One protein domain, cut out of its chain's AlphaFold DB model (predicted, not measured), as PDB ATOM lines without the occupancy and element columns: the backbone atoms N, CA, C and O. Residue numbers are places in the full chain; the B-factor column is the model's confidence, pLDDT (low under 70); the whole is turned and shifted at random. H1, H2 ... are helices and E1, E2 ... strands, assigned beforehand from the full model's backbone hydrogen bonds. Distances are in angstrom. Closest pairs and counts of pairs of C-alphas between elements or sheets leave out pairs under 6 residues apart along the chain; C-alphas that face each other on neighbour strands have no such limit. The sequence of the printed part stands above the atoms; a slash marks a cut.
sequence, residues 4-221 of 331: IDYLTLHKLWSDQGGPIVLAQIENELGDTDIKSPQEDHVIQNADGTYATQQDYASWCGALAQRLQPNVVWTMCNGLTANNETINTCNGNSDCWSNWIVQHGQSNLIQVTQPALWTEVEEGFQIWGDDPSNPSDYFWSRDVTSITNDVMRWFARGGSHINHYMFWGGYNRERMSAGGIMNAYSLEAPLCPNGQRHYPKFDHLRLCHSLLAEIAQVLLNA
ATOM      1  N   ILE A   4     -41.726  -2.124 -85.638       94.38
ATOM      2  CA  ILE A   4     -41.569  -3.577 -85.503       94.38
ATOM      3  C   ILE A   4     -42.929  -4.281 -85.506       94.38
ATOM      4  O   ILE A   4     -43.119  -5.221 -86.273       94.38
ATOM      5  N   ASP A   5     -43.899  -3.803 -84.717       94.94
ATOM      6  CA  ASP A   5     -45.239  -4.407 -84.674       94.94
ATOM      7  C   ASP A   5     -45.909  -4.386 -86.050       94.94
ATOM      8  O   ASP A   5     -46.542  -5.361 -86.452       94.94
ATOM      9  N   TYR A   6     -45.768  -3.273 -86.778       96.75
ATOM     10  CA  TYR A   6     -46.314  -3.128 -88.121       96.75
ATOM     11  C   TYR A   6     -45.668  -4.127 -89.088       96.75
ATOM     12  O   TYR A   6     -46.373  -4.894 -89.743       96.75
ATOM     13  N   LEU A   7     -44.333  -4.172 -89.139       96.94
ATOM     14  CA  LEU A   7     -43.597  -5.079 -90.022       96.94
ATOM     15  C   LEU A   7     -43.936  -6.550 -89.733       96.94
ATOM     16  O   LEU A   7     -44.204  -7.314 -90.663       96.94
ATOM     17  N   THR A   8     -44.023  -6.921 -88.453       95.06
ATOM     18  CA  THR A   8     -44.378  -8.275 -88.009       95.06
ATOM     19  C   THR A   8     -45.818  -8.640 -88.363       95.06
ATOM     20  O   THR A   8     -46.067  -9.732 -88.881       95.06
ATOM     21  N   LEU A   9     -46.778  -7.742 -88.106       96.88
ATOM     22  CA  LEU A   9     -48.196  -7.965 -88.406       96.88
ATOM     23  C   LEU A   9     -48.429  -8.167 -89.909       96.88
ATOM     24  O   LEU A   9     -49.261  -8.983 -90.309       96.88
ATOM     25  N   HIS A  10     -47.675  -7.440 -90.735       97.50
ATOM     26  CA  HIS A  10     -47.775  -7.474 -92.190       97.50
ATOM     27  C   HIS A  10     -46.847  -8.498 -92.863       97.50
ATOM     28  O   HIS A  10     -46.816  -8.554 -94.091       97.50
ATOM     29  N   LYS A  11     -46.159  -9.350 -92.088       97.25
ATOM     30  CA  LYS A  11     -45.280 -10.423 -92.592       97.25
ATOM     31  C   LYS A  11     -44.163  -9.917 -93.508       97.25
ATOM     32  O   LYS A  11     -43.907 -10.496 -94.562       97.25
ATOM     33  N   LEU A  12     -43.537  -8.802 -93.136       97.31
ATOM     34  CA  LEU A  12     -42.519  -8.149 -93.964       97.31
ATOM     35  C   LEU A  12     -41.091  -8.627 -93.671       97.31
ATOM     36  O   LEU A  12     -40.203  -8.388 -94.487       97.31
ATOM     37  N   TRP A  13     -40.871  -9.344 -92.571       96.75
ATOM     38  CA  TRP A  13     -39.580  -9.950 -92.248       96.75
ATOM     39  C   TRP A  13     -39.290 -11.183 -93.107       96.75
ATOM     40  O   TRP A  13     -40.204 -11.931 -93.466       96.75
ATOM     41  N   SER A  14     -38.019 -11.413 -93.428       95.19
ATOM     42  CA  SER A  14     -37.583 -12.540 -94.263       95.19
ATOM     43  C   SER A  14     -37.940 -13.910 -93.679       95.19
ATOM     44  O   SER A  14     -38.352 -14.800 -94.422       95.19
ATOM     45  N   ASP A  15     -37.894 -14.070 -92.355       94.12
ATOM     46  CA  ASP A  15     -38.314 -15.288 -91.643       94.12
ATOM     47  C   ASP A  15     -39.827 -15.561 -91.751       94.12
ATOM     48  O   ASP A  15     -40.279 -16.695 -91.594       94.12
ATOM     49  N   GLN A  16     -40.612 -14.537 -92.091       96.06
ATOM     50  CA  GLN A  16     -42.041 -14.628 -92.393       96.06
ATOM     51  C   GLN A  16     -42.335 -14.739 -93.903       96.06
ATOM     52  O   GLN A  16     -43.506 -14.776 -94.293       96.06
ATOM     53  N   GLY A  17     -41.300 -14.797 -94.752       96.19
ATOM     54  CA  GLY A  17     -41.402 -14.800 -96.216       96.19
ATOM     55  C   GLY A  17     -41.498 -13.407 -96.853       96.19
ATOM     56  O   GLY A  17     -41.822 -13.302 -98.037       96.19
ATOM     57  N   GLY A  18     -41.256 -12.346 -96.079       97.25
ATOM     58  CA  GLY A  18     -41.232 -10.962 -96.540       97.25
ATOM     59  C   GLY A  18     -39.872 -10.516 -97.101       97.25
ATOM     60  O   GLY A  18     -38.913 -11.286 -97.119       97.25
ATOM     61  N   PRO A  19     -39.769  -9.268 -97.593       97.00
ATOM     62  CA  PRO A  19     -38.570  -8.780 -98.277       97.00
ATOM     63  C   PRO A  19     -37.462  -8.247 -97.350       97.00
ATOM     64  O   PRO A  19     -36.362  -7.984 -97.830       97.00
ATOM     65  N   ILE A  20     -37.721  -8.032 -96.056       96.56
ATOM     66  CA  ILE A  20     -36.759  -7.383 -95.154       96.56
ATOM     67  C   ILE A  20     -35.757  -8.416 -94.635       96.56
ATOM     68  O   ILE A  20     -36.087  -9.235 -93.779       96.56
ATOM     69  N   VAL A  21     -34.532  -8.362 -95.163       94.25
ATOM     70  CA  VAL A  21     -33.428  -9.288 -94.838       94.25
ATOM     71  C   VAL A  21     -32.404  -8.715 -93.854       94.25
ATOM     72  O   VAL A  21     -31.701  -9.477 -93.199       94.25
ATOM     73  N   LEU A  22     -32.332  -7.388 -93.751       95.25
ATOM     74  CA  LEU A  22     -31.427  -6.636 -92.885       95.25
ATOM     75  C   LEU A  22     -32.209  -5.490 -92.246       95.25
ATOM     76  O   LEU A  22     -33.100  -4.919 -92.881       95.25
ATOM     77  N   ALA A  23     -31.862  -5.143 -91.013       96.00
ATOM     78  CA  ALA A  23     -32.356  -3.946 -90.349       96.00
ATOM     79  C   ALA A  23     -31.214  -3.257 -89.603       96.00
ATOM     80  O   ALA A  23     -30.320  -3.917 -89.083       96.00
ATOM     81  N   GLN A  24     -31.262  -1.932 -89.533       96.38
ATOM     82  CA  GLN A  24     -30.284  -1.144 -88.798       96.38
ATOM     83  C   GLN A  24     -30.917  -0.587 -87.527       96.38
ATOM     84  O   GLN A  24     -32.071  -0.147 -87.537       96.38
ATOM     85  N   ILE A  25     -30.161  -0.610 -86.434       95.50
ATOM     86  CA  ILE A  25     -30.460   0.154 -85.225       95.50
ATOM     87  C   ILE A  25     -29.385   1.229 -85.083       95.50
ATOM     88  O   ILE A  25     -28.221   0.940 -85.330       95.50
ATOM     89  N   GLU A  26     -29.770   2.444 -84.685       94.50
ATOM     90  CA  GLU A  26     -28.875   3.617 -84.667       94.50
ATOM     91  C   GLU A  26     -28.297   4.021 -86.038       94.50
ATOM     92  O   GLU A  26     -28.538   3.370 -87.057       94.50
ATOM     93  N   ASN A  27     -27.600   5.159 -86.080       94.25
ATOM     94  CA  ASN A  27     -26.947   5.658 -87.290       94.25
ATOM     95  C   ASN A  27     -25.685   6.462 -86.941       94.25
ATOM     96  O   ASN A  27     -25.801   7.523 -86.335       94.25
ATOM     97  N   GLU A  28     -24.509   5.961 -87.329       91.12
ATOM     98  CA  GLU A  28     -23.198   6.621 -87.150       91.12
ATOM     99  C   GLU A  28     -22.867   7.012 -85.699       91.12
ATOM    100  O   GLU A  28     -22.172   7.989 -85.406       91.12
ATOM    101  N   LEU A  29     -23.394   6.239 -84.746       88.69
ATOM    102  CA  LEU A  29     -23.182   6.479 -83.325       88.69
ATOM    103  C   LEU A  29     -21.706   6.276 -82.971       88.69
ATOM    104  O   LEU A  29     -21.192   5.163 -83.035       88.69
ATOM    105  N   GLY A  30     -21.052   7.334 -82.497       80.62
ATOM    106  CA  GLY A  30     -19.648   7.283 -82.094       80.62
ATOM    107  C   GLY A  30     -18.668   7.251 -83.268       80.62
ATOM    108  O   GLY A  30     -17.527   6.833 -83.079       80.62
ATOM    109  N   ASP A  31     -19.095   7.695 -84.455       76.12
ATOM    110  CA  ASP A  31     -18.180   8.024 -85.545       76.12
ATOM    111  C   ASP A  31     -17.160   9.087 -85.095       76.12
ATOM    112  O   ASP A  31     -17.520  10.107 -84.495       76.12
ATOM    113  N   THR A  32     -15.884   8.836 -85.383       62.62
ATOM    114  CA  THR A  32     -14.740   9.693 -85.055       62.62
ATOM    115  C   THR A  32     -14.482  10.795 -86.083       62.62
ATOM    116  O   THR A  32     -13.776  11.752 -85.764       62.62
ATOM    117  N   ASP A  33     -15.051  10.703 -87.290       56.91
ATOM    118  CA  ASP A  33     -14.883  11.724 -88.340       56.91
ATOM    119  C   ASP A  33     -15.748  12.975 -88.109       56.91
ATOM    120  O   ASP A  33     -15.491  14.055 -88.660       56.91
ATOM    121  N   ILE A  34     -16.722  12.888 -87.200       53.50
ATOM    122  CA  ILE A  34     -17.430  14.056 -86.682       53.50
ATOM    123  C   ILE A  34     -16.415  14.899 -85.896       53.50
ATOM    124  O   ILE A  34     -15.916  14.490 -84.856       53.50
ATOM    125  N   LYS A  35     -16.105  16.109 -86.380       41.62
ATOM    126  CA  LYS A  35     -15.126  17.062 -85.804       41.62
ATOM    127  C   LYS A  35     -15.508  17.647 -84.429       41.62
ATOM    128  O   LYS A  35     -15.163  18.790 -84.126       41.62
ATOM    129  N   SER A  36     -16.231  16.912 -83.600       44.91
ATOM    130  CA  SER A  36     -16.274  17.162 -82.165       44.91
ATOM    131  C   SER A  36     -15.252  16.226 -81.535       44.91
ATOM    132  O   SER A  36     -15.258  15.058 -81.899       44.91
ATOM    133  N   PRO A  37     -14.398  16.660 -80.595       44.12
ATOM    134  CA  PRO A  37     -13.731  15.705 -79.724       44.12
ATOM    135  C   PRO A  37     -14.836  14.823 -79.139       44.12
ATOM    136  O   PRO A  37     -15.694  15.334 -78.414       44.12
ATOM    137  N   GLN A  38     -14.894  13.545 -79.521       52.22
ATOM    138  CA  GLN A  38     -15.739  12.570 -78.848       52.22
ATOM    139  C   GLN A  38     -15.100  12.359 -77.474       52.22
ATOM    140  O   GLN A  38     -14.406  11.376 -77.227       52.22
ATOM    141  N   GLU A  39     -15.264  13.331 -76.575       54.75
ATOM    142  CA  GLU A  39     -15.215  13.024 -75.159       54.75
ATOM    143  C   GLU A  39     -16.264  11.940 -74.987       54.75
ATOM    144  O   GLU A  39     -17.428  12.159 -75.312       54.75
ATOM    145  N   ASP A  40     -15.843  10.737 -74.608       60.44
ATOM    146  CA  ASP A  40     -16.765   9.661 -74.284       60.44
ATOM    147  C   ASP A  40     -17.791  10.276 -73.323       60.44
ATOM    148  O   ASP A  40     -17.411  10.719 -72.237       60.44
ATOM    149  N   HIS A  41     -19.034  10.492 -73.774       65.75
ATOM    150  CA  HIS A  41     -20.016  11.281 -73.031       65.75
ATOM    151  C   HIS A  41     -20.443  10.448 -71.819       65.75
ATOM    152  O   HIS A  41     -21.451   9.747 -71.852       65.75
ATOM    153  N   VAL A  42     -19.626  10.477 -70.765       74.44
ATOM    154  CA  VAL A  42     -19.828   9.683 -69.562       74.44
ATOM    155  C   VAL A  42     -20.867  10.388 -68.702       74.44
ATOM    156  O   VAL A  42     -20.607  11.433 -68.103       74.44
ATOM    157  N   ILE A  43     -22.059   9.807 -68.625       78.12
ATOM    158  CA  ILE A  43     -23.153  10.322 -67.802       78.12
ATOM    159  C   ILE A  43     -23.144   9.578 -66.471       78.12
ATOM    160  O   ILE A  43     -23.197   8.351 -66.445       78.12
ATOM    161  N   GLN A  44     -23.104  10.307 -65.354       81.62
ATOM    162  CA  GLN A  44     -23.319   9.705 -64.042       81.62
ATOM    163  C   GLN A  44     -24.818   9.485 -63.812       81.62
ATOM    164  O   GLN A  44     -25.615  10.424 -63.847       81.62
ATOM    165  N   ASN A  45     -25.197   8.242 -63.555       79.44
ATOM    166  CA  ASN A  45     -26.552   7.841 -63.218       79.44
ATOM    167  C   ASN A  45     -26.907   8.238 -61.778       79.44
ATOM    168  O   ASN A  45     -26.047   8.466 -60.925       79.44
ATOM    169  N   ALA A  46     -28.209   8.263 -61.479       84.62
ATOM    170  CA  ALA A  46     -28.725   8.607 -60.152       84.62
ATOM    171  C   ALA A  46     -28.286   7.637 -59.035       84.62
ATOM    172  O   ALA A  46     -28.301   8.007 -57.863       84.62
ATOM    173  N   ASP A  47     -27.895   6.409 -59.385       87.94
ATOM    174  CA  ASP A  47     -27.380   5.388 -58.464       87.94
ATOM    175  C   ASP A  47     -25.854   5.462 -58.257       87.94
ATOM    176  O   ASP A  47     -25.284   4.644 -57.535       87.94
ATOM    177  N   GLY A  48     -25.190   6.450 -58.866       86.62
ATOM    178  CA  GLY A  48     -23.746   6.654 -58.786       86.62
ATOM    179  C   GLY A  48     -22.929   5.854 -59.803       86.62
ATOM    180  O   GLY A  48     -21.709   6.010 -59.818       86.62
ATOM    181  N   THR A  49     -23.563   5.036 -60.654       87.25
ATOM    182  CA  THR A  49     -22.895   4.381 -61.791       87.25
ATOM    183  C   THR A  49     -22.651   5.365 -62.937       87.25
ATOM    184  O   THR A  49     -23.158   6.485 -62.921       87.25
ATOM    185  N   TYR A  50     -21.865   4.964 -63.933       84.94
ATOM    186  CA  TYR A  50     -21.596   5.759 -65.129       84.94
ATOM    187  C   TYR A  50     -22.074   5.006 -66.371       84.94
ATOM    188  O   TYR A  50     -21.941   3.786 -66.423       84.94
ATOM    189  N   ALA A  51     -22.620   5.729 -67.346       86.06
ATOM    190  CA  ALA A  51     -23.013   5.214 -68.653       86.06
ATOM    191  C   ALA A  51     -22.195   5.900 -69.750       86.06
ATOM    192  O   ALA A  51     -22.019   7.119 -69.730       86.06
ATOM    193  N   THR A  52     -21.710   5.107 -70.696       86.88
ATOM    194  CA  THR A  52     -20.927   5.527 -71.866       86.88
ATOM    195  C   THR A  52     -21.758   5.434 -73.148       86.88
ATOM    196  O   THR A  52     -22.842   4.840 -73.167       86.88
ATOM    197  N   GLN A  53     -21.237   5.966 -74.259       85.69
ATOM    198  CA  GLN A  53     -21.848   5.745 -75.576       85.69
ATOM    199  C   GLN A  53     -21.855   4.256 -75.955       85.69
ATOM    200  O   GLN A  53     -22.808   3.783 -76.575       85.69
ATOM    201  N   GLN A  54     -20.845   3.494 -75.522       88.25
ATOM    202  CA  GLN A  54     -20.794   2.049 -75.732       88.25
ATOM    203  C   GLN A  54     -21.879   1.305 -74.937       88.25
ATOM    204  O   GLN A  54     -22.448   0.337 -75.445       88.25
ATOM    205  N   ASP A  55     -22.222   1.748 -73.723       89.50
ATOM    206  CA  ASP A  55     -23.335   1.162 -72.961       89.50
ATOM    207  C   ASP A  55     -24.673   1.393 -73.673       89.50
ATOM    208  O   ASP A  55     -25.507   0.486 -73.759       89.50
ATOM    209  N   TYR A  56     -24.857   2.586 -74.248       90.81
ATOM    210  CA  TYR A  56     -26.026   2.903 -75.065       90.81
ATOM    211  C   TYR A  56     -26.084   2.058 -76.346       90.81
ATOM    212  O   TYR A  56     -27.112   1.434 -76.614       90.81
ATOM    213  N   ALA A  57     -24.973   1.949 -77.084       91.81
ATOM    214  CA  ALA A  57     -24.861   1.063 -78.241       91.81
ATOM    215  C   ALA A  57     -25.251  -0.377 -77.866       91.81
ATOM    216  O   ALA A  57     -26.110  -0.983 -78.508       91.81
ATOM    217  N   SER A  58     -24.693  -0.895 -76.769       92.56
ATOM    218  CA  SER A  58     -24.966  -2.246 -76.259       92.56
ATOM    219  C   SER A  58     -26.448  -2.453 -75.934       92.56
ATOM    220  O   SER A  58     -27.032  -3.485 -76.281       92.56
ATOM    221  N   TRP A  59     -27.086  -1.457 -75.317       93.69
ATOM    222  CA  TRP A  59     -28.523  -1.469 -75.057       93.69
ATOM    223  C   TRP A  59     -29.353  -1.480 -76.349       93.69
ATOM    224  O   TRP A  59     -30.311  -2.253 -76.433       93.69
ATOM    225  N   CYS A  60     -28.978  -0.696 -77.367       94.75
ATOM    226  CA  CYS A  60     -29.648  -0.689 -78.672       94.75
ATOM    227  C   CYS A  60     -29.623  -2.073 -79.335       94.75
ATOM    228  O   CYS A  60     -30.669  -2.561 -79.768       94.75
ATOM    229  N   GLY A  61     -28.470  -2.751 -79.356       93.75
ATOM    230  CA  GLY A  61     -28.383  -4.110 -79.905       93.75
ATOM    231  C   GLY A  61     -29.205  -5.125 -79.112       93.75
ATOM    232  O   GLY A  61     -29.950  -5.911 -79.697       93.75
ATOM    233  N   ALA A  62     -29.153  -5.076 -77.776       94.38
ATOM    234  CA  ALA A  62     -29.970  -5.952 -76.932       94.38
ATOM    235  C   ALA A  62     -31.480  -5.717 -77.134       94.38
ATOM    236  O   ALA A  62     -32.274  -6.662 -77.133       94.38
ATOM    237  N   LEU A  63     -31.887  -4.460 -77.330       94.00
ATOM    238  CA  LEU A  63     -33.262  -4.103 -77.656       94.00
ATOM    239  C   LEU A  63     -33.679  -4.684 -79.011       94.00
ATOM    240  O   LEU A  63     -34.737  -5.308 -79.088       94.00
ATOM    241  N   ALA A  64     -32.858  -4.497 -80.045       93.50
ATOM    242  CA  ALA A  64     -33.114  -4.982 -81.396       93.50
ATOM    243  C   ALA A  64     -33.302  -6.509 -81.421       93.50
ATOM    244  O   ALA A  64     -34.337  -6.997 -81.880       93.50
ATOM    245  N   GLN A  65     -32.385  -7.245 -80.785       91.75
ATOM    246  CA  GLN A  65     -32.453  -8.705 -80.673       91.75
ATOM    247  C   GLN A  65     -33.673  -9.193 -79.893       91.75
ATOM    248  O   GLN A  65     -34.291 -10.192 -80.255       91.75
ATOM    249  N   ARG A  66     -34.083  -8.475 -78.841       92.88
ATOM    250  CA  ARG A  66     -35.307  -8.810 -78.103       92.88
ATOM    251  C   ARG A  66     -36.568  -8.595 -78.942       92.88
ATOM    252  O   ARG A  66     -37.534  -9.335 -78.777       92.88
ATOM    253  N   LEU A  67     -36.589  -7.546 -79.762       91.56
ATOM    254  CA  LEU A  67     -37.759  -7.170 -80.555       91.56
ATOM    255  C   LEU A  67     -37.926  -8.051 -81.791       91.56
ATOM    256  O   LEU A  67     -39.058  -8.403 -82.122       91.56
ATOM    257  N   GLN A  68     -36.828  -8.405 -82.459       91.38
ATOM    258  CA  GLN A  68     -36.862  -9.308 -83.600       91.38
ATOM    259  C   GLN A  68     -35.555 -10.124 -83.712       91.38
ATOM    260  O   GLN A  68     -34.616  -9.682 -84.378       91.38
ATOM    261  N   PRO A  69     -35.489 -11.315 -83.082       90.75
ATOM    262  CA  PRO A  69     -34.270 -12.129 -82.997       90.75
ATOM    263  C   PRO A  69     -33.894 -12.857 -84.293       90.75
ATOM    264  O   PRO A  69     -32.779 -13.354 -84.414       90.75
ATOM    265  N   ASN A  70     -34.818 -12.966 -85.252       91.38
ATOM    266  CA  ASN A  70     -34.589 -13.703 -86.499       91.38
ATOM    267  C   ASN A  70     -34.085 -12.812 -87.648       91.38
ATOM    268  O   ASN A  70     -33.952 -13.283 -88.777       91.38
ATOM    269  N   VAL A  71     -33.843 -11.526 -87.386       91.56
ATOM    270  CA  VAL A  71     -33.351 -10.562 -88.375       91.56
ATOM    271  C   VAL A  71     -31.877 -10.293 -88.132       91.56
ATOM    272  O   VAL A  71     -31.423 -10.233 -86.994       91.56
ATOM    273  N   VAL A  72     -31.126 -10.119 -89.217       93.75
ATOM    274  CA  VAL A  72     -29.734  -9.684 -89.136       93.75
ATOM    275  C   VAL A  72     -29.709  -8.177 -88.900       93.75
ATOM    276  O   VAL A  72     -30.225  -7.406 -89.714       93.75
ATOM    277  N   TRP A  73     -29.106  -7.773 -87.784       95.44
ATOM    278  CA  TRP A  73     -29.017  -6.377 -87.377       95.44
ATOM    279  C   TRP A  73     -27.658  -5.767 -87.700       95.44
ATOM    280  O   TRP A  73     -26.616  -6.404 -87.529       95.44
ATOM    281  N   THR A  74     -27.673  -4.509 -88.127       96.25
ATOM    282  CA  THR A  74     -26.477  -3.714 -88.400       96.25
ATOM    283  C   THR A  74     -26.422  -2.444 -87.554       96.25
ATOM    284  O   THR A  74     -27.446  -1.957 -87.070       96.25
ATOM    285  N   MET A  75     -25.210  -1.910 -87.398       95.38
ATOM    286  CA  MET A  75     -24.915  -0.546 -86.945       95.38
ATOM    287  C   MET A  75     -23.860   0.030 -87.893       95.38
ATOM    288  O   MET A  75     -22.853  -0.634 -88.166       95.38
ATOM    289  N   CYS A  76     -24.110   1.212 -88.453       94.06
ATOM    290  CA  CYS A  76     -23.212   1.831 -89.426       94.06
ATOM    291  C   CYS A  76     -22.203   2.770 -88.785       94.06
ATOM    292  O   CYS A  76     -22.525   3.463 -87.823       94.06
ATOM    293  N   ASN A  77     -20.985   2.725 -89.339       88.50
ATOM    294  CA  ASN A  77     -19.912   3.699 -89.197       88.50
ATOM    295  C   ASN A  77     -19.759   4.265 -87.775       88.50
ATOM    296  O   ASN A  77     -20.091   5.411 -87.503       88.50
ATOM    297  N   GLY A  78     -19.304   3.434 -86.835       84.62
ATOM    298  CA  GLY A  78     -19.254   3.806 -85.424       84.62
ATOM    299  C   GLY A  78     -19.249   2.612 -84.471       84.62
ATOM    300  O   GLY A  78     -18.886   1.485 -84.813       84.62
ATOM    301  N   LEU A  79     -19.672   2.854 -83.235       87.62
ATOM    302  CA  LEU A  79     -19.774   1.830 -82.203       87.62
ATOM    303  C   LEU A  79     -20.742   0.719 -82.624       87.62
ATOM    304  O   LEU A  79     -21.786   0.958 -83.228       87.62
ATOM    305  N   THR A  80     -20.419  -0.514 -82.236       87.75
ATOM    306  CA  THR A  80     -21.325  -1.657 -82.379       87.75
ATOM    307  C   THR A  80     -21.729  -2.192 -81.012       87.75
ATOM    308  O   THR A  80     -20.952  -2.170 -80.058       87.75
ATOM    309  N   ALA A  81     -22.964  -2.669 -80.906       84.69
ATOM    310  CA  ALA A  81     -23.577  -3.080 -79.652       84.69
ATOM    311  C   ALA A  81     -22.974  -4.353 -79.037       84.69
ATOM    312  O   ALA A  81     -22.848  -4.462 -77.820       84.69
ATOM    313  N   ASN A  82     -22.694  -5.360 -79.866       79.06
ATOM    314  CA  ASN A  82     -22.244  -6.692 -79.460       79.06
ATOM    315  C   ASN A  82     -21.770  -7.486 -80.699       79.06
ATOM    316  O   ASN A  82     -21.742  -6.963 -81.811       79.06
ATOM    317  N   ASN A  83     -21.439  -8.769 -80.523       82.88
ATOM    318  CA  ASN A  83     -21.007  -9.648 -81.619       82.88
ATOM    319  C   ASN A  83     -22.150 -10.104 -82.556       82.88
ATOM    320  O   ASN A  83     -21.880 -10.763 -83.561       82.88
ATOM    321  N   GLU A  84     -23.409  -9.800 -82.232       84.62
ATOM    322  CA  GLU A  84     -24.595 -10.166 -83.023       84.62
ATOM    323  C   GLU A  84     -25.028  -9.038 -83.973       84.62
ATOM    324  O   GLU A  84     -25.648  -9.309 -85.000       84.62
ATOM    325  N   THR A  85     -24.647  -7.794 -83.675       92.88
ATOM    326  CA  THR A  85     -24.831  -6.647 -84.565       92.88
ATOM    327  C   THR A  85     -23.609  -6.466 -85.464       92.88
ATOM    328  O   THR A  85     -22.474  -6.330 -84.995       92.88
ATOM    329  N   ILE A  86     -23.828  -6.456 -86.777       95.44
ATOM    330  CA  ILE A  86     -22.751  -6.313 -87.760       95.44
ATOM    331  C   ILE A  86     -22.384  -4.832 -87.886       95.44
ATOM    332  O   ILE A  86     -23.224  -4.003 -88.244       95.44
ATOM    333  N   ASN A  87     -21.119  -4.508 -87.614       94.94
ATOM    334  CA  ASN A  87     -20.562  -3.192 -87.922       94.94
ATOM    335  C   ASN A  87     -20.458  -3.042 -89.447       94.94
ATOM    336  O   ASN A  87     -19.984  -3.942 -90.139       94.94
ATOM    337  N   THR A  88     -20.928  -1.922 -89.977       96.50
ATOM    338  CA  THR A  88     -20.969  -1.645 -91.422       96.50
ATOM    339  C   THR A  88     -20.217  -0.358 -91.735       96.50
ATOM    340  O   THR A  88     -20.004   0.464 -90.844       96.50
ATOM    341  N   CYS A  89     -19.797  -0.196 -92.986       96.12
ATOM    342  CA  CYS A  89     -19.080   0.993 -93.429       96.12
ATOM    343  C   CYS A  89     -19.998   1.968 -94.168       96.12
ATOM    344  O   CYS A  89     -20.757   1.545 -95.045       96.12
ATOM    345  N   ASN A  90     -19.847   3.254 -93.863       94.12
ATOM    346  CA  ASN A  90     -20.334   4.369 -94.667       94.12
ATOM    347  C   ASN A  90     -19.120   5.127 -95.190       94.12
ATOM    348  O   ASN A  90     -18.087   5.167 -94.525       94.12
ATOM    349  N   GLY A  91     -19.219   5.674 -96.396       89.25
ATOM    350  CA  GLY A  91     -18.112   6.422 -96.962       89.25
ATOM    351  C   GLY A  91     -17.920   6.211 -98.450       89.25
ATOM    352  O   GLY A  91     -18.729   5.619 -99.168       89.25
ATOM    353  N   ASN A  92     -16.742   6.650 -98.881       87.81
ATOM    354  CA  ASN A  92     -16.198   6.452-100.215       87.81
ATOM    355  C   ASN A  92     -15.036   5.450-100.164       87.81
ATOM    356  O   ASN A  92     -15.153   4.360 -99.607       87.81
ATOM    357  N   SER A  93     -13.881   5.802-100.724       89.31
ATOM    358  CA  SER A  93     -12.761   4.876-100.877       89.31
ATOM    359  C   SER A  93     -12.199   4.333 -99.554       89.31
ATOM    360  O   SER A  93     -11.511   3.311 -99.562       89.31
ATOM    361  N   ASP A  94     -12.496   4.961 -98.411       91.75
ATOM    362  CA  ASP A  94     -12.051   4.486 -97.095       91.75
ATOM    363  C   ASP A  94     -12.589   3.082 -96.765       91.75
ATOM    364  O   ASP A  94     -11.843   2.236 -96.265       91.75
ATOM    365  N   CYS A  95     -13.824   2.769 -97.185       95.06
ATOM    366  CA  CYS A  95     -14.448   1.482 -96.891       95.06
ATOM    367  C   CYS A  95     -13.654   0.292 -97.442       95.06
ATOM    368  O   CYS A  95     -13.430  -0.697 -96.737       95.06
ATOM    369  N   TRP A  96     -13.185   0.379 -98.692       93.06
ATOM    370  CA  TRP A  96     -12.378  -0.686 -99.293       93.06
ATOM    371  C   TRP A  96     -10.886  -0.585 -98.955       93.06
ATOM    372  O   TRP A  96     -10.193  -1.606 -99.012       93.06
ATOM    373  N   SER A  97     -10.369   0.611 -98.657       91.81
ATOM    374  CA  SER A  97      -8.924   0.829 -98.488       91.81
ATOM    375  C   SER A  97      -8.448   0.633 -97.053       91.81
ATOM    376  O   SER A  97      -7.416  -0.008 -96.856       91.81
ATOM    377  N   ASN A  98      -9.210   1.114 -96.069       92.81
ATOM    378  CA  ASN A  98      -8.838   1.086 -94.659       92.81
ATOM    379  C   ASN A  98      -9.800   0.240 -93.826       92.81
ATOM    380  O   ASN A  98      -9.354  -0.715 -93.189       92.81
ATOM    381  N   TRP A  99     -11.103   0.532 -93.856       94.38
ATOM    382  CA  TRP A  99     -12.077  -0.095 -92.956       94.38
ATOM    383  C   TRP A  99     -12.108  -1.624 -93.089       94.38
ATOM    384  O   TRP A  99     -11.965  -2.340 -92.095       94.38
ATOM    385  N   ILE A 100     -12.203  -2.155 -94.317       94.81
ATOM    386  CA  ILE A 100     -12.228  -3.612 -94.537       94.81
ATOM    387  C   ILE A 100     -10.897  -4.278 -94.167       94.81
ATOM    388  O   ILE A 100     -10.885  -5.418 -93.707       94.81
ATOM    389  N   VAL A 101      -9.774  -3.570 -94.342       92.75
ATOM    390  CA  VAL A 101      -8.422  -4.061 -94.023       92.75
ATOM    391  C   VAL A 101      -8.205  -4.140 -92.518       92.75
ATOM    392  O   VAL A 101      -7.552  -5.067 -92.044       92.75
ATOM    393  N   GLN A 102      -8.780  -3.202 -91.771       91.94
ATOM    394  CA  GLN A 102      -8.753  -3.178 -90.312       91.94
ATOM    395  C   GLN A 102      -9.861  -4.037 -89.685       91.94
ATOM    396  O   GLN A 102      -9.987  -4.060 -88.468       91.94
ATOM    397  N   HIS A 103     -10.632  -4.775 -90.496       89.62
ATOM    398  CA  HIS A 103     -11.742  -5.623 -90.050       89.62
ATOM    399  C   HIS A 103     -12.871  -4.853 -89.335       89.62
ATOM    400  O   HIS A 103     -13.600  -5.431 -88.519       89.62
ATOM    401  N   GLY A 104     -13.043  -3.571 -89.682       88.00
ATOM    402  CA  GLY A 104     -13.973  -2.644 -89.038       88.00
ATOM    403  C   GLY A 104     -13.627  -2.371 -87.571       88.00
ATOM    404  O   GLY A 104     -12.737  -2.989 -86.988       88.00
ATOM    405  N   GLN A 105     -14.367  -1.472 -86.923       85.69
ATOM    406  CA  GLN A 105     -14.119  -1.133 -85.511       85.69
ATOM    407  C   GLN A 105     -14.345  -2.334 -84.571       85.69
ATOM    408  O   GLN A 105     -13.761  -2.402 -83.490       85.69
ATOM    409  N   SER A 106     -15.160  -3.313 -84.985       87.06
ATOM    410  CA  SER A 106     -15.413  -4.534 -84.212       87.06
ATOM    411  C   SER A 106     -14.293  -5.574 -84.305       87.06
ATOM    412  O   SER A 106     -14.244  -6.476 -83.472       87.06
ATOM    413  N   ASN A 107     -13.398  -5.478 -85.298       89.38
ATOM    414  CA  ASN A 107     -12.428  -6.517 -85.667       89.38
ATOM    415  C   ASN A 107     -13.051  -7.890 -86.017       89.38
ATOM    416  O   ASN A 107     -12.364  -8.914 -85.980       89.38
ATOM    417  N   LEU A 108     -14.349  -7.948 -86.340       92.06
ATOM    418  CA  LEU A 108     -15.063  -9.195 -86.669       92.06
ATOM    419  C   LEU A 108     -15.312  -9.370 -88.172       92.06
ATOM    420  O   LEU A 108     -15.626 -10.474 -88.635       92.06
ATOM    421  N   ILE A 109     -15.183  -8.291 -88.941       94.25
ATOM    422  CA  ILE A 109     -15.507  -8.261 -90.364       94.25
ATOM    423  C   ILE A 109     -14.496  -9.089 -91.151       94.25
ATOM    424  O   ILE A 109     -13.299  -8.981 -90.926       94.25
ATOM    425  N   GLN A 110     -14.960  -9.932 -92.077       92.12
ATOM    426  CA  GLN A 110     -14.142 -10.923 -92.800       92.12
ATOM    427  C   GLN A 110     -13.507 -12.008 -91.904       92.12
ATOM    428  O   GLN A 110     -12.689 -12.791 -92.387       92.12
ATOM    429  N   VAL A 111     -13.888 -12.083 -90.623       92.19
ATOM    430  CA  VAL A 111     -13.455 -13.132 -89.682       92.19
ATOM    431  C   VAL A 111     -14.641 -14.020 -89.318       92.19
ATOM    432  O   VAL A 111     -14.657 -15.207 -89.637       92.19
ATOM    433  N   THR A 112     -15.653 -13.436 -88.679       92.56
ATOM    434  CA  THR A 112     -16.908 -14.111 -88.307       92.56
ATOM    435  C   THR A 112     -18.145 -13.387 -88.828       92.56
ATOM    436  O   THR A 112     -19.230 -13.964 -88.811       92.56
ATOM    437  N   GLN A 113     -17.997 -12.152 -89.314       94.31
ATOM    438  CA  GLN A 113     -19.073 -11.334 -89.865       94.31
ATOM    439  C   GLN A 113     -18.788 -10.949 -91.329       94.31
ATOM    440  O   GLN A 113     -17.625 -10.769 -91.708       94.31
ATOM    441  N   PRO A 114     -19.825 -10.813 -92.177       95.38
ATOM    442  CA  PRO A 114     -19.660 -10.350 -93.551       95.38
ATOM    443  C   PRO A 114     -19.234  -8.877 -93.597       95.38
ATOM    444  O   PRO A 114     -19.564  -8.094 -92.710       95.38
ATOM    445  N   ALA A 115     -18.529  -8.485 -94.660       96.56
ATOM    446  CA  ALA A 115     -18.243  -7.076 -94.922       96.56
ATOM    447  C   ALA A 115     -19.417  -6.445 -95.668       96.56
ATOM    448  O   ALA A 115     -19.751  -6.869 -96.786       96.56
ATOM    449  N   LEU A 116     -20.018  -5.432 -95.047       97.56
ATOM    450  CA  LEU A 116     -21.195  -4.733 -95.536       97.56
ATOM    451  C   LEU A 116     -20.903  -3.229 -95.652       97.56
ATOM    452  O   LEU A 116     -20.545  -2.588 -94.665       97.56
ATOM    453  N   TRP A 117     -21.071  -2.680 -96.855       97.69
ATOM    454  CA  TRP A 117     -20.990  -1.243 -97.117       97.69
ATOM    455  C   TRP A 117     -22.418  -0.701 -97.218       97.69
ATOM    456  O   TRP A 117     -23.140  -1.023 -98.166       97.69
ATOM    457  N   THR A 118     -22.873   0.006 -96.189       97.38
ATOM    458  CA  THR A 118     -24.258   0.476 -96.044       97.38
ATOM    459  C   THR A 118     -24.513   1.787 -96.762       97.38
ATOM    460  O   THR A 118     -25.632   2.001 -97.219       97.38
ATOM    461  N   GLU A 119     -23.495   2.624 -96.938       95.19
ATOM    462  CA  GLU A 119     -23.633   3.886 -97.664       95.19
ATOM    463  C   GLU A 119     -22.432   4.107 -98.581       95.19
ATOM    464  O   GLU A 119     -21.388   4.598 -98.162       95.19
ATOM    465  N   VAL A 120     -22.577   3.704 -99.848       93.69
ATOM    466  CA  VAL A 120     -21.731   4.195-100.943       93.69
ATOM    467  C   VAL A 120     -22.236   5.596-101.271       93.69
ATOM    468  O   VAL A 120     -23.266   5.740-101.934       93.69
ATOM    469  N   GLU A 121     -21.565   6.611-100.741       88.62
ATOM    470  CA  GLU A 121     -22.079   7.980-100.733       88.62
ATOM    471  C   GLU A 121     -21.948   8.671-102.100       88.62
ATOM    472  O   GLU A 121     -20.872   8.824-102.678       88.62
ATOM    473  N   GLU A 122     -23.079   9.142-102.618       82.62
ATOM    474  CA  GLU A 122     -23.214   9.905-103.864       82.62
ATOM    475  C   GLU A 122     -23.608  11.369-103.622       82.62
ATOM    476  O   GLU A 122     -23.704  12.159-104.565       82.62
ATOM    477  N   GLY A 123     -23.807  11.726-102.354       82.62
ATOM    478  CA  GLY A 123     -23.914  13.100-101.901       82.62
ATOM    479  C   GLY A 123     -25.274  13.766-102.007       82.62
ATOM    480  O   GLY A 123     -26.272  13.193-102.457       82.62
ATOM    481  N   PHE A 124     -25.279  15.023-101.574       86.12
ATOM    482  CA  PHE A 124     -26.425  15.921-101.519       86.12
ATOM    483  C   PHE A 124     -25.985  17.339-101.896       86.12
ATOM    484  O   PHE A 124     -24.804  17.619-102.080       86.12
ATOM    485  N   GLN A 125     -26.944  18.246-102.044       82.81
ATOM    486  CA  GLN A 125     -26.669  19.640-102.385       82.81
ATOM    487  C   GLN A 125     -27.337  20.576-101.381       82.81
ATOM    488  O   GLN A 125     -28.466  20.331-100.960       82.81
ATOM    489  N   ILE A 126     -26.677  21.678-101.029       86.00
ATOM    490  CA  ILE A 126     -27.212  22.689-100.106       86.00
ATOM    491  C   ILE A 126     -27.617  23.979-100.818       86.00
ATOM    492  O   ILE A 126     -27.326  24.212-101.993       86.00
ATOM    493  N   TRP A 127     -28.349  24.830-100.103       85.06
ATOM    494  CA  TRP A 127     -28.778  26.124-100.630       85.06
ATOM    495  C   TRP A 127     -27.619  27.116-100.748       85.06
ATOM    496  O   TRP A 127     -26.920  27.376 -99.775       85.06
ATOM    497  N   GLY A 128     -27.507  27.761-101.912       81.88
ATOM    498  CA  GLY A 128     -26.537  28.836-102.149       81.88
ATOM    499  C   GLY A 128     -25.136  28.359-102.528       81.88
ATOM    500  O   GLY A 128     -24.249  29.198-102.647       81.88
ATOM    501  N   ASP A 129     -24.958  27.052-102.734       78.38
ATOM    502  CA  ASP A 129     -23.691  26.482-103.177       78.38
ATOM    503  C   ASP A 129     -23.396  26.803-104.651       78.38
ATOM    504  O   ASP A 129     -24.316  26.868-105.474       78.38
ATOM    505  N   ASP A 130     -22.122  27.002-104.989       72.81
ATOM    506  CA  ASP A 130     -21.688  27.244-106.368       72.81
ATOM    507  C   ASP A 130     -21.347  25.903-107.041       72.81
ATOM    508  O   ASP A 130     -20.395  25.248-106.619       72.81
ATOM    509  N   PRO A 131     -22.037  25.494-108.126       68.75
ATOM    510  CA  PRO A 131     -21.709  24.258-108.838       68.75
ATOM    511  C   PRO A 131     -20.268  24.189-109.362       68.75
ATOM    512  O   PRO A 131     -19.752  23.104-109.612       68.75
ATOM    513  N   SER A 132     -19.626  25.341-109.573       71.25
ATOM    514  CA  SER A 132     -18.230  25.428-110.005       71.25
ATOM    515  C   SER A 132     -17.225  25.369-108.852       71.25
ATOM    516  O   SER A 132     -16.046  25.109-109.093       71.25
ATOM    517  N   ASN A 133     -17.674  25.589-107.615       68.06
ATOM    518  CA  ASN A 133     -16.854  25.530-106.411       68.06
ATOM    519  C   ASN A 133     -17.702  25.071-105.211       68.06
ATOM    520  O   ASN A 133     -18.066  25.897-104.366       68.06
ATOM    521  N   PRO A 134     -18.036  23.776-105.157       67.44
ATOM    522  CA  PRO A 134     -18.935  23.249-104.150       67.44
ATOM    523  C   PRO A 134     -18.356  23.347-102.738       67.44
ATOM    524  O   PRO A 134     -17.181  23.060-102.510       67.44
ATOM    525  N   SER A 135     -19.191  23.751-101.786       58.47
ATOM    526  CA  SER A 135     -18.831  23.961-100.380       58.47
ATOM    527  C   SER A 135     -18.950  22.702 -99.521       58.47
ATOM    528  O   SER A 135     -18.303  22.638 -98.474       58.47
ATOM    529  N   ASP A 136     -19.692  21.690 -99.983       55.88
ATOM    530  CA  ASP A 136     -19.922  20.443 -99.252       55.88
ATOM    531  C   ASP A 136     -19.116  19.249 -99.778       55.88
ATOM    532  O   ASP A 136     -18.804  19.127-100.963       55.88
ATOM    533  N   TYR A 137     -18.830  18.329 -98.849       57.16
ATOM    534  CA  TYR A 137     -17.969  17.147 -98.996       57.16
ATOM    535  C   TYR A 137     -18.424  16.160-100.097       57.16
ATOM    536  O   TYR A 137     -17.614  15.366-100.567       57.16
ATOM    537  N   PHE A 138     -19.677  16.232-100.570       63.91
ATOM    538  CA  PHE A 138     -20.229  15.284-101.545       63.91
ATOM    539  C   PHE A 138     -20.991  15.952-102.697       63.91
ATOM    540  O   PHE A 138     -22.197  15.768-102.873       63.91
ATOM    541  N   TRP A 139     -20.280  16.699-103.537       65.06
ATOM    542  CA  TRP A 139     -20.728  16.846-104.923       65.06
ATOM    543  C   TRP A 139     -20.415  15.577-105.720       65.06
ATOM    544  O   TRP A 139     -19.503  14.837-105.360       65.06
ATOM    545  N   SER A 140     -21.219  15.321-106.760       68.75
ATOM    546  CA  SER A 140     -21.215  14.118-107.609       68.75
ATOM    547  C   SER A 140     -19.894  13.365-107.661       68.75
ATOM    548  O   SER A 140     -18.851  13.922-108.009       68.75
ATOM    549  N   ARG A 141     -19.958  12.054-107.449       79.88
ATOM    550  CA  ARG A 141     -18.859  11.171-107.813       79.88
ATOM    551  C   ARG A 141     -19.014  10.720-109.258       79.88
ATOM    552  O   ARG A 141     -20.091  10.261-109.660       79.88
ATOM    553  N   ASP A 142     -17.923  10.817-110.014       79.88
ATOM    554  CA  ASP A 142     -17.860  10.242-111.353       79.88
ATOM    555  C   ASP A 142     -18.141   8.736-111.291       79.88
ATOM    556  O   ASP A 142     -17.692   8.031-110.380       79.88
ATOM    557  N   VAL A 143     -18.882   8.234-112.277       81.81
ATOM    558  CA  VAL A 143     -19.309   6.834-112.290       81.81
ATOM    559  C   VAL A 143     -18.130   5.859-112.348       81.81
ATOM    560  O   VAL A 143     -18.207   4.769-111.777       81.81
ATOM    561  N   THR A 144     -17.020   6.255-112.973       76.81
ATOM    562  CA  THR A 144     -15.795   5.450-113.029       76.81
ATOM    563  C   THR A 144     -15.206   5.293-111.632       76.81
ATOM    564  O   THR A 144     -14.851   4.184-111.244       76.81
ATOM    565  N   SER A 145     -15.171   6.379-110.849       80.81
ATOM    566  CA  SER A 145     -14.663   6.366-109.472       80.81
ATOM    567  C   SER A 145     -15.508   5.470-108.564       80.81
ATOM    568  O   SER A 145     -14.955   4.628-107.858       80.81
ATOM    569  N   ILE A 146     -16.842   5.587-108.629       86.19
ATOM    570  CA  ILE A 146     -17.759   4.727-107.857       86.19
ATOM    571  C   ILE A 146     -17.549   3.258-108.238       86.19
ATOM    572  O   ILE A 146     -17.429   2.388-107.381       86.19
ATOM    573  N   THR A 147     -17.477   2.975-109.537       84.88
ATOM    574  CA  THR A 147     -17.300   1.609-110.040       84.88
ATOM    575  C   THR A 147     -15.959   1.030-109.617       84.88
ATOM    576  O   THR A 147     -15.896  -0.136-109.234       84.88
ATOM    577  N   ASN A 148     -14.893   1.832-109.632       81.94
ATOM    578  CA  ASN A 148     -13.583   1.415-109.150       81.94
ATOM    579  C   ASN A 148     -13.652   1.026-107.663       81.94
ATOM    580  O   ASN A 148     -13.304  -0.099-107.309       81.94
ATOM    581  N   ASP A 149     -14.212   1.888-106.815       89.56
ATOM    582  CA  ASP A 149     -14.401   1.611-105.387       89.56
ATOM    583  C   ASP A 149     -15.214   0.332-105.127       89.56
ATOM    584  O   ASP A 149     -14.798  -0.527-104.342       89.56
ATOM    585  N   VAL A 150     -16.344   0.166-105.821       91.31
ATOM    586  CA  VAL A 150     -17.192  -1.033-105.731       91.31
ATOM    587  C   VAL A 150     -16.408  -2.283-106.133       91.31
ATOM    588  O   VAL A 150     -16.441  -3.302-105.440       91.31
ATOM    589  N   MET A 151     -15.656  -2.228-107.229       89.00
ATOM    590  CA  MET A 151     -14.864  -3.367-107.687       89.00
ATOM    591  C   MET A 151     -13.710  -3.684-106.726       89.00
ATOM    592  O   MET A 151     -13.446  -4.860-106.473       89.00
ATOM    593  N   ARG A 152     -13.060  -2.673-106.128       90.69
ATOM    594  CA  ARG A 152     -12.024  -2.858-105.093       90.69
ATOM    595  C   ARG A 152     -12.575  -3.471-103.816       90.69
ATOM    596  O   ARG A 152     -11.877  -4.279-103.197       90.69
ATOM    597  N   TRP A 153     -13.801  -3.110-103.449       95.44
ATOM    598  CA  TRP A 153     -14.525  -3.685-102.323       95.44
ATOM    599  C   TRP A 153     -14.752  -5.187-102.509       95.44
ATOM    600  O   TRP A 153     -14.286  -5.985-101.694       95.44
ATOM    601  N   PHE A 154     -15.370  -5.595-103.623       94.00
ATOM    602  CA  PHE A 154     -15.593  -7.017-103.915       94.00
ATOM    603  C   PHE A 154     -14.280  -7.782-104.137       94.00
ATOM    604  O   PHE A 154     -14.151  -8.922-103.691       94.00
ATOM    605  N   ALA A 155     -13.257  -7.152-104.728       91.44
ATOM    606  CA  ALA A 155     -11.933  -7.758-104.867       91.44
ATOM    607  C   ALA A 155     -11.321  -8.149-103.510       91.44
ATOM    608  O   ALA A 155     -10.606  -9.147-103.432       91.44
ATOM    609  N   ARG A 156     -11.642  -7.420-102.435       93.31
ATOM    610  CA  ARG A 156     -11.143  -7.638-101.065       93.31
ATOM    611  C   ARG A 156     -12.098  -8.441-100.173       93.31
ATOM    612  O   ARG A 156     -11.864  -8.527 -98.974       93.31
ATOM    613  N   GLY A 157     -13.141  -9.046-100.741       94.69
ATOM    614  CA  GLY A 157     -14.081  -9.903-100.012       94.69
ATOM    615  C   GLY A 157     -15.305  -9.170 -99.465       94.69
ATOM    616  O   GLY A 157     -16.094  -9.758 -98.726       94.69
ATOM    617  N   GLY A 158     -15.498  -7.905 -99.848       96.25
ATOM    618  CA  GLY A 158     -16.768  -7.208 -99.690       96.25
ATOM    619  C   GLY A 158     -17.938  -8.048-100.205       96.25
ATOM    620  O   GLY A 158     -17.818  -8.715-101.231       96.25
ATOM    621  N   SER A 159     -19.061  -8.046 -99.484       95.12
ATOM    622  CA  SER A 159     -20.191  -8.954 -99.770       95.12
ATOM    623  C   SER A 159     -21.532  -8.249 -99.980       95.12
ATOM    624  O   SER A 159     -22.500  -8.868-100.413       95.12
ATOM    625  N   HIS A 160     -21.581  -6.946 -99.713       96.62
ATOM    626  CA  HIS A 160     -22.766  -6.108 -99.851       96.62
ATOM    627  C   HIS A 160     -22.352  -4.664-100.116       96.62
ATOM    628  O   HIS A 160     -21.353  -4.206 -99.559       96.62
ATOM    629  N   ILE A 161     -23.157  -3.959-100.908       96.75
ATOM    630  CA  ILE A 161     -23.111  -2.505-101.068       96.75
ATOM    631  C   ILE A 161     -24.539  -1.952-101.087       96.75
ATOM    632  O   ILE A 161     -25.455  -2.633-101.556       96.75
ATOM    633  N   ASN A 162     -24.716  -0.708-100.652       97.12
ATOM    634  CA  ASN A 162     -25.945   0.056-100.837       97.12
ATOM    635  C   ASN A 162     -25.597   1.480-101.295       97.12
ATOM    636  O   ASN A 162     -24.827   2.174-100.640       97.12
ATOM    637  N   HIS A 163     -26.144   1.893-102.441       95.25
ATOM    638  CA  HIS A 163     -25.914   3.227-103.006       95.25
ATOM    639  C   HIS A 163     -26.733   4.260-102.234       95.25
ATOM    640  O   HIS A 163     -27.968   4.233-102.283       95.25
ATOM    641  N   TYR A 164     -26.048   5.171-101.544       94.12
ATOM    642  CA  TYR A 164     -26.631   6.295-100.817       94.12
ATOM    643  C   TYR A 164     -26.350   7.585-101.609       94.12
ATOM    644  O   TYR A 164     -25.365   8.270-101.385       94.12
ATOM    645  N   MET A 165     -27.131   7.951-102.622       92.94
ATOM    646  CA  MET A 165     -28.479   7.476-102.921       92.94
ATOM    647  C   MET A 165     -28.560   6.816-104.289       92.94
ATOM    648  O   MET A 165     -28.144   7.398-105.281       92.94
ATOM    649  N   PHE A 166     -29.254   5.679-104.379       94.94
ATOM    650  CA  PHE A 166     -29.697   5.149-105.671       94.94
ATOM    651  C   PHE A 166     -30.764   6.053-106.325       94.94
ATOM    652  O   PHE A 166     -30.780   6.261-107.538       94.94
ATOM    653  N   TRP A 167     -31.662   6.608-105.508       95.44
ATOM    654  CA  TRP A 167     -32.627   7.640-105.888       95.44
ATOM    655  C   TRP A 167     -32.855   8.576-104.705       95.44
ATOM    656  O   TRP A 167     -33.424   8.167-103.695       95.44
ATOM    657  N   GLY A 168     -32.417   9.832-104.821       92.88
ATOM    658  CA  GLY A 168     -32.602  10.819-103.752       92.88
ATOM    659  C   GLY A 168     -33.995  11.457-103.736       92.88
ATOM    660  O   GLY A 168     -34.525  11.788-102.680       92.88
ATOM    661  N   GLY A 169     -34.613  11.630-104.907       94.44
ATOM    662  CA  GLY A 169     -35.930  12.255-105.023       94.44
ATOM    663  C   GLY A 169     -35.951  13.727-104.591       94.44
ATOM    664  O   GLY A 169     -35.005  14.484-104.819       94.44
ATOM    665  N   TYR A 170     -37.072  14.144-103.999       94.69
ATOM    666  CA  TYR A 170     -37.295  15.523-103.573       94.69
ATOM    667  C   TYR A 170     -37.625  15.615-102.088       94.69
ATOM    668  O   TYR A 170     -38.575  14.995-101.612       94.69
ATOM    669  N   ASN A 171     -36.923  16.521-101.420       94.94
ATOM    670  CA  ASN A 171     -37.313  17.125-100.163       94.94
ATOM    671  C   ASN A 171     -38.580  17.960-100.386       94.94
ATOM    672  O   ASN A 171     -38.540  19.047-100.975       94.94
ATOM    673  N   ARG A 172     -39.731  17.404 -99.994       92.94
ATOM    674  CA  ARG A 172     -41.038  18.045-100.149       92.94
ATOM    675  C   ARG A 172     -41.427  18.788 -98.882       92.94
ATOM    676  O   ARG A 172     -41.133  18.374 -97.766       92.94
ATOM    677  N   GLU A 173     -42.183  19.860 -99.091       93.00
ATOM    678  CA  GLU A 173     -42.718  20.696 -98.021       93.00
ATOM    679  C   GLU A 173     -41.601  21.343 -97.186       93.00
ATOM    680  O   GLU A 173     -40.652  21.877 -97.755       93.00
ATOM    681  N   ARG A 174     -41.754  21.418 -95.858       90.94
ATOM    682  CA  ARG A 174     -40.894  22.243 -94.986       90.94
ATOM    683  C   ARG A 174     -40.271  21.487 -93.813       90.94
ATOM    684  O   ARG A 174     -39.717  22.126 -92.929       90.94
ATOM    685  N   MET A 175     -40.390  20.160 -93.784       91.00
ATOM    686  CA  MET A 175     -39.903  19.330 -92.670       91.00
ATOM    687  C   MET A 175     -39.032  18.150 -93.119       91.00
ATOM    688  O   MET A 175     -38.657  17.334 -92.288       91.00
ATOM    689  N   SER A 176     -38.719  18.032 -94.414       90.62
ATOM    690  CA  SER A 176     -37.960  16.891 -94.936       90.62
ATOM    691  C   SER A 176     -36.444  17.041 -94.789       90.62
ATOM    692  O   SER A 176     -35.758  16.037 -94.664       90.62
ATOM    693  N   ALA A 177     -35.914  18.269 -94.817       87.31
ATOM    694  CA  ALA A 177     -34.485  18.522 -94.653       87.31
ATOM    695  C   ALA A 177     -34.205  19.926 -94.100       87.31
ATOM    696  O   ALA A 177     -34.947  20.873 -94.374       87.31
ATOM    697  N   GLY A 178     -33.113  20.060 -93.343       86.75
ATOM    698  CA  GLY A 178     -32.568  21.340 -92.888       86.75
ATOM    699  C   GLY A 178     -31.285  21.671 -93.647       86.75
ATOM    700  O   GLY A 178     -30.377  20.854 -93.683       86.75
ATOM    701  N   GLY A 179     -31.209  22.843 -94.283       85.56
ATOM    702  CA  GLY A 179     -30.009  23.295 -95.013       85.56
ATOM    703  C   GLY A 179     -29.795  22.670 -96.400       85.56
ATOM    704  O   GLY A 179     -29.118  23.268 -97.229       85.56
ATOM    705  N   ILE A 180     -30.441  21.542 -96.698       89.00
ATOM    706  CA  ILE A 180     -30.329  20.821 -97.974       89.00
ATOM    707  C   ILE A 180     -31.340  21.358 -98.998       89.00
ATOM    708  O   ILE A 180     -32.453  21.776 -98.652       89.00
ATOM    709  N   MET A 181     -30.956  21.355-100.272       88.25
ATOM    710  CA  MET A 181     -31.798  21.793-101.377       88.25
ATOM    711  C   MET A 181     -33.018  20.879-101.587       88.25
ATOM    712  O   MET A 181     -33.130  19.768-101.060       88.25
ATOM    713  N   ASN A 182     -33.968  21.369-102.388       91.44
ATOM    714  CA  ASN A 182     -35.200  20.649-102.714       91.44
ATOM    715  C   ASN A 182     -34.946  19.293-103.400       91.44
ATOM    716  O   ASN A 182     -35.607  18.317-103.061       91.44
ATOM    717  N   ALA A 183     -34.061  19.229-104.391       90.56
ATOM    718  CA  ALA A 183     -33.682  17.962-105.003       90.56
ATOM    719  C   ALA A 183     -32.584  17.337-104.145       90.56
ATOM    720  O   ALA A 183     -31.509  17.908-104.040       90.56
ATOM    721  N   TYR A 184     -32.873  16.218-103.486       89.75
ATOM    722  CA  TYR A 184     -32.005  15.737-102.409       89.75
ATOM    723  C   TYR A 184     -30.622  15.313-102.916       89.75
ATOM    724  O   TYR A 184     -29.611  15.682-102.328       89.75
ATOM    725  N   SER A 185     -30.599  14.585-104.033       88.38
ATOM    726  CA  SER A 185     -29.380  14.195-104.732       88.38
ATOM    727  C   SER A 185     -29.624  14.294-106.233       88.38
ATOM    728  O   SER A 185     -30.435  13.551-106.795       88.38
ATOM    729  N   LEU A 186     -28.977  15.264-106.875       86.19
ATOM    730  CA  LEU A 186     -29.063  15.484-108.321       86.19
ATOM    731  C   LEU A 186     -28.342  14.397-109.121       86.19
ATOM    732  O   LEU A 186     -28.705  14.121-110.262       86.19
ATOM    733  N   GLU A 187     -27.341  13.786-108.501       86.12
ATOM    734  CA  GLU A 187     -26.290  13.053-109.193       86.12
ATOM    735  C   GLU A 187     -26.341  11.547-108.948       86.12
ATOM    736  O   GLU A 187     -25.563  10.810-109.550       86.12
ATOM    737  N   ALA A 188     -27.301  11.095-108.142       91.81
ATOM    738  CA  ALA A 188     -27.675   9.699-107.975       91.81
ATOM    739  C   ALA A 188     -27.904   8.975-109.327       91.81
ATOM    740  O   ALA A 188     -28.182   9.617-110.349       91.81
ATOM    741  N   PRO A 189     -27.877   7.630-109.365       93.12
ATOM    742  CA  PRO A 189     -28.157   6.838-110.561       93.12
ATOM    743  C   PRO A 189     -29.554   7.104-111.136       93.12
ATOM    744  O   PRO A 189     -29.765   7.003-112.346       93.12
ATOM    745  N   LEU A 190     -30.523   7.470-110.299       95.44
ATOM    746  CA  LEU A 190     -31.800   8.023-110.736       95.44
ATOM    747  C   LEU A 190     -31.870   9.516-110.427       95.44
ATOM    748  O   LEU A 190     -31.712   9.933-109.280       95.44
ATOM    749  N   CYS A 191     -32.218  10.307-111.442       92.88
ATOM    750  CA  CYS A 191     -32.509  11.724-111.277       92.88
ATOM    751  C   CYS A 191     -33.668  11.919-110.275       92.88
ATOM    752  O   CYS A 191     -34.522  11.036-110.130       92.88
ATOM    753  N   PRO A 192     -33.799  13.098-109.641       93.50
ATOM    754  CA  PRO A 192     -34.878  13.379-108.686       93.50
ATOM    755  C   PRO A 192     -36.290  13.082-109.211       93.50
ATOM    756  O   PRO A 192     -37.164  12.633-108.470       93.50
ATOM    757  N   ASN A 193     -36.512  13.275-110.513       94.69
ATOM    758  CA  ASN A 193     -37.777  12.992-111.192       94.69
ATOM    759  C   ASN A 193     -38.014  11.497-111.514       94.69
ATOM    760  O   ASN A 193     -39.039  11.167-112.110       94.69
ATOM    761  N   GLY A 194     -37.088  10.605-111.147       95.00
ATOM    762  CA  GLY A 194     -37.149   9.159-111.374       95.00
ATOM    763  C   GLY A 194     -36.646   8.698-112.745       95.00
ATOM    764  O   GLY A 194     -36.705   7.508-113.050       95.00
ATOM    765  N   GLN A 195     -36.163   9.608-113.597       96.94
ATOM    766  CA  GLN A 195     -35.522   9.232-114.857       96.94
ATOM    767  C   GLN A 195     -34.126   8.655-114.608       96.94
ATOM    768  O   GLN A 195     -33.478   8.959-113.610       96.94
ATOM    769  N   ARG A 196     -33.649   7.823-115.539       96.12
ATOM    770  CA  ARG A 196     -32.281   7.301-115.484       96.12
ATOM    771  C   ARG A 196     -31.290   8.439-115.667       96.12
ATOM    772  O   ARG A 196     -31.380   9.171-116.653       96.12
ATOM    773  N   HIS A 197     -30.334   8.541-114.754       92.12
ATOM    774  CA  HIS A 197     -29.223   9.459-114.890       92.12
ATOM    775  C   HIS A 197     -28.152   8.808-115.768       92.12
ATOM    776  O   HIS A 197     -27.405   7.936-115.324       92.12
ATOM    777  N   TYR A 198     -28.112   9.169-117.049       87.81
ATOM    778  CA  TYR A 198     -27.111   8.639-117.973       87.81
ATOM    779  C   TYR A 198     -25.813   9.449-117.904       87.81
ATOM    780  O   TYR A 198     -25.876  10.675-117.853       87.81
ATOM    781  N   PRO A 199     -24.644   8.790-117.974       88.06
ATOM    782  CA  PRO A 199     -24.459   7.349-118.182       88.06
ATOM    783  C   PRO A 199     -24.437   6.520-116.884       88.06
ATOM    784  O   PRO A 199     -24.342   5.293-116.951       88.06
ATOM    785  N   LYS A 200     -24.530   7.169-115.715       88.00
ATOM    786  CA  LYS A 200     -24.315   6.559-114.398       88.00
ATOM    787  C   LYS A 200     -25.173   5.315-114.149       88.00
ATOM    788  O   LYS A 200     -24.639   4.263-113.803       88.00
ATOM    789  N   PHE A 201     -26.481   5.407-114.389       92.31
ATOM    790  CA  PHE A 201     -27.416   4.295-114.198       92.31
ATOM    791  C   PHE A 201     -27.016   3.049-114.992       92.31
ATOM    792  O   PHE A 201     -26.912   1.955-114.441       92.31
ATOM    793  N   ASP A 202     -26.819   3.211-116.302       84.38
ATOM    794  CA  ASP A 202     -26.558   2.090-117.207       84.38
ATOM    795  C   ASP A 202     -25.196   1.461-116.916       84.38
ATOM    796  O   ASP A 202     -25.048   0.241-116.949       84.38
ATOM    797  N   HIS A 203     -24.219   2.289-116.565       82.19
ATOM    798  CA  HIS A 203     -22.897   1.827-116.199       82.19
ATOM    799  C   HIS A 203     -22.904   1.013-114.896       82.19
ATOM    800  O   HIS A 203     -22.410  -0.116-114.878       82.19
ATOM    801  N   LEU A 204     -23.521   1.523-113.822       86.88
ATOM    802  CA  LEU A 204     -23.638   0.781-112.561       86.88
ATOM    803  C   LEU A 204     -24.487  -0.484-112.731       86.88
ATOM    804  O   LEU A 204     -24.169  -1.523-112.158       86.88
ATOM    805  N   ARG A 205     -25.524  -0.446-113.578       88.06
ATOM    806  CA  ARG A 205     -26.289  -1.643-113.951       88.06
ATOM    807  C   ARG A 205     -25.387  -2.711-114.571       88.06
ATOM    808  O   ARG A 205     -25.524  -3.879-114.203       88.06
ATOM    809  N   LEU A 206     -24.503  -2.348-115.502       80.19
ATOM    810  CA  LEU A 206     -23.564  -3.297-116.106       80.19
ATOM    811  C   LEU A 206     -22.578  -3.841-115.064       80.19
ATOM    812  O   LEU A 206     -22.404  -5.056-114.987       80.19
ATOM    813  N   CYS A 207     -22.016  -2.974-114.215       81.81
ATOM    814  CA  CYS A 207     -21.141  -3.380-113.112       81.81
ATOM    815  C   CYS A 207     -21.823  -4.396-112.177       81.81
ATOM    816  O   CYS A 207     -21.273  -5.460-111.902       81.81
ATOM    817  N   HIS A 208     -23.045  -4.122-111.718       87.50
ATOM    818  CA  HIS A 208     -23.764  -5.039-110.830       87.50
ATOM    819  C   HIS A 208     -24.204  -6.326-111.531       87.50
ATOM    820  O   HIS A 208     -24.174  -7.387-110.912       87.50
ATOM    821  N   SER A 209     -24.586  -6.261-112.812       81.38
ATOM    822  CA  SER A 209     -24.926  -7.463-113.590       81.38
ATOM    823  C   SER A 209     -23.725  -8.403-113.662       81.38
ATOM    824  O   SER A 209     -23.861  -9.603-113.446       81.38
ATOM    825  N   LEU A 210     -22.537  -7.837-113.874       79.19
ATOM    826  CA  LEU A 210     -21.287  -8.576-113.871       79.19
ATOM    827  C   LEU A 210     -20.980  -9.204-112.504       79.19
ATOM    828  O   LEU A 210     -20.685 -10.395-112.427       79.19
ATOM    829  N   LEU A 211     -21.088  -8.429-111.421       83.25
ATOM    830  CA  LEU A 211     -20.893  -8.932-110.057       83.25
ATOM    831  C   LEU A 211     -21.874 -10.064-109.716       83.25
ATOM    832  O   LEU A 211     -21.480 -11.046-109.092       83.25
ATOM    833  N   ALA A 212     -23.126  -9.966-110.170       84.88
ATOM    834  CA  ALA A 212     -24.125 -11.012-109.986       84.88
ATOM    835  C   ALA A 212     -23.756 -12.312-110.725       84.88
ATOM    836  O   ALA A 212     -23.932 -13.395-110.167       84.88
ATOM    837  N   GLU A 213     -23.198 -12.230-111.939       79.88
ATOM    838  CA  GLU A 213     -22.739 -13.408-112.694       79.88
ATOM    839  C   GLU A 213     -21.604 -14.160-111.990       79.88
ATOM    840  O   GLU A 213     -21.548 -15.392-112.039       79.88
ATOM    841  N   ILE A 214     -20.710 -13.435-111.311       83.62
ATOM    842  CA  ILE A 214     -19.567 -14.029-110.602       83.62
ATOM    843  C   ILE A 214     -19.832 -14.302-109.116       83.62
ATOM    844  O   ILE A 214     -18.987 -14.908-108.453       83.62
ATOM    845  N   ALA A 215     -20.998 -13.912-108.588       88.06
ATOM    846  CA  ALA A 215     -21.312 -13.966-107.160       88.06
ATOM    847  C   ALA A 215     -21.107 -15.363-106.562       88.06
ATOM    848  O   ALA A 215     -20.522 -15.497-105.493       88.06
ATOM    849  N   GLN A 216     -21.502 -16.424-107.273       87.69
ATOM    850  CA  GLN A 216     -21.342 -17.794-106.782       87.69
ATOM    851  C   GLN A 216     -19.872 -18.186-106.560       87.69
ATOM    852  O   GLN A 216     -19.581 -18.987-105.674       87.69
ATOM    853  N   VAL A 217     -18.945 -17.648-107.360       86.44
ATOM    854  CA  VAL A 217     -17.506 -17.890-107.185       86.44
ATOM    855  C   VAL A 217     -16.989 -17.108-105.984       86.44
ATOM    856  O   VAL A 217     -16.256 -17.677-105.184       86.44
ATOM    857  N   LEU A 218     -17.406 -15.845-105.837       88.88
ATOM    858  CA  LEU A 218     -17.014 -15.001-104.702       88.88
ATOM    859  C   LEU A 218     -17.502 -15.579-103.368       88.88
ATOM    860  O   LEU A 218     -16.735 -15.640-102.417       88.88
ATOM    861  N   LEU A 219     -18.749 -16.056-103.317       90.94
ATOM    862  CA  LEU A 219     -19.375 -16.592-102.104       90.94
ATOM    863  C   LEU A 219     -18.842 -17.972-101.686       90.94
ATOM    864  O   LEU A 219     -18.990 -18.352-100.530       90.94
ATOM    865  N   ASN A 220     -18.243 -18.730-102.611       90.69
ATOM    866  CA  ASN A 220     -17.714 -20.074-102.343       90.69
ATOM    867  C   ASN A 220     -16.198 -20.111-102.120       90.69
ATOM    868  O   ASN A 220     -15.649 -21.185-101.871       90.69
ATOM    869  N   ALA A 221     -15.509 -18.985-102.273       88.94
ATOM    870  CA  ALA A 221     -14.067 -18.893-102.112       88.94
ATOM    871  C   ALA A 221     -13.724 -18.066-100.870       88.94
ATOM    872  O   ALA A 221     -14.470 -17.173-100.474       88.94
TER     873      ALA A 221
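This is residues 4 to 221 of the 331 residues of the protein "Hypothetical protein" of Ditylum brightwellii (UniProt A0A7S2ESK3). There is little regular structure: a curled wall of parallel strands, E1 to E5 in order, has H2 and H4 over one face; H5 packs on H4. The printed part has 218 residues, 87 in mixed-class named elements, H1-E1-H2-E2-E3-H3-E4-H4-E5-H5. It is compact, radius of gyration of the C-alphas 19.2 A, spanning 58 by 47 by 40 A.

E1, residues 22-24, E2, 72-76, E3, 85-91, E4, 116-121, and E5, 160-164, form the sheet; N 86 and O 73, 2.9 A, are within hydrogen-bond range. H2, 53-67, and H4, 143-155, are on the same face. H5, 200-220, touches H4 with residues 200 to 207 alone, C-alphas 200 and 143 closest, 5.4 A. H3, 94-99, only grazes the sheet; H1, 4-9, is not on it. Of O i to N i+4 pairs, H3 has 1 of 2 and H5 15 of 17 within range.

H1 begins at C-alpha 4 (-41.569, -3.577, -85.503); H5, 30.0 A long, ends at C-alpha 220 (-17.714, -20.074, -102.343).

The printed part has no cut; pLDDT is under 70 in residues 32-41, 131 and 133-140.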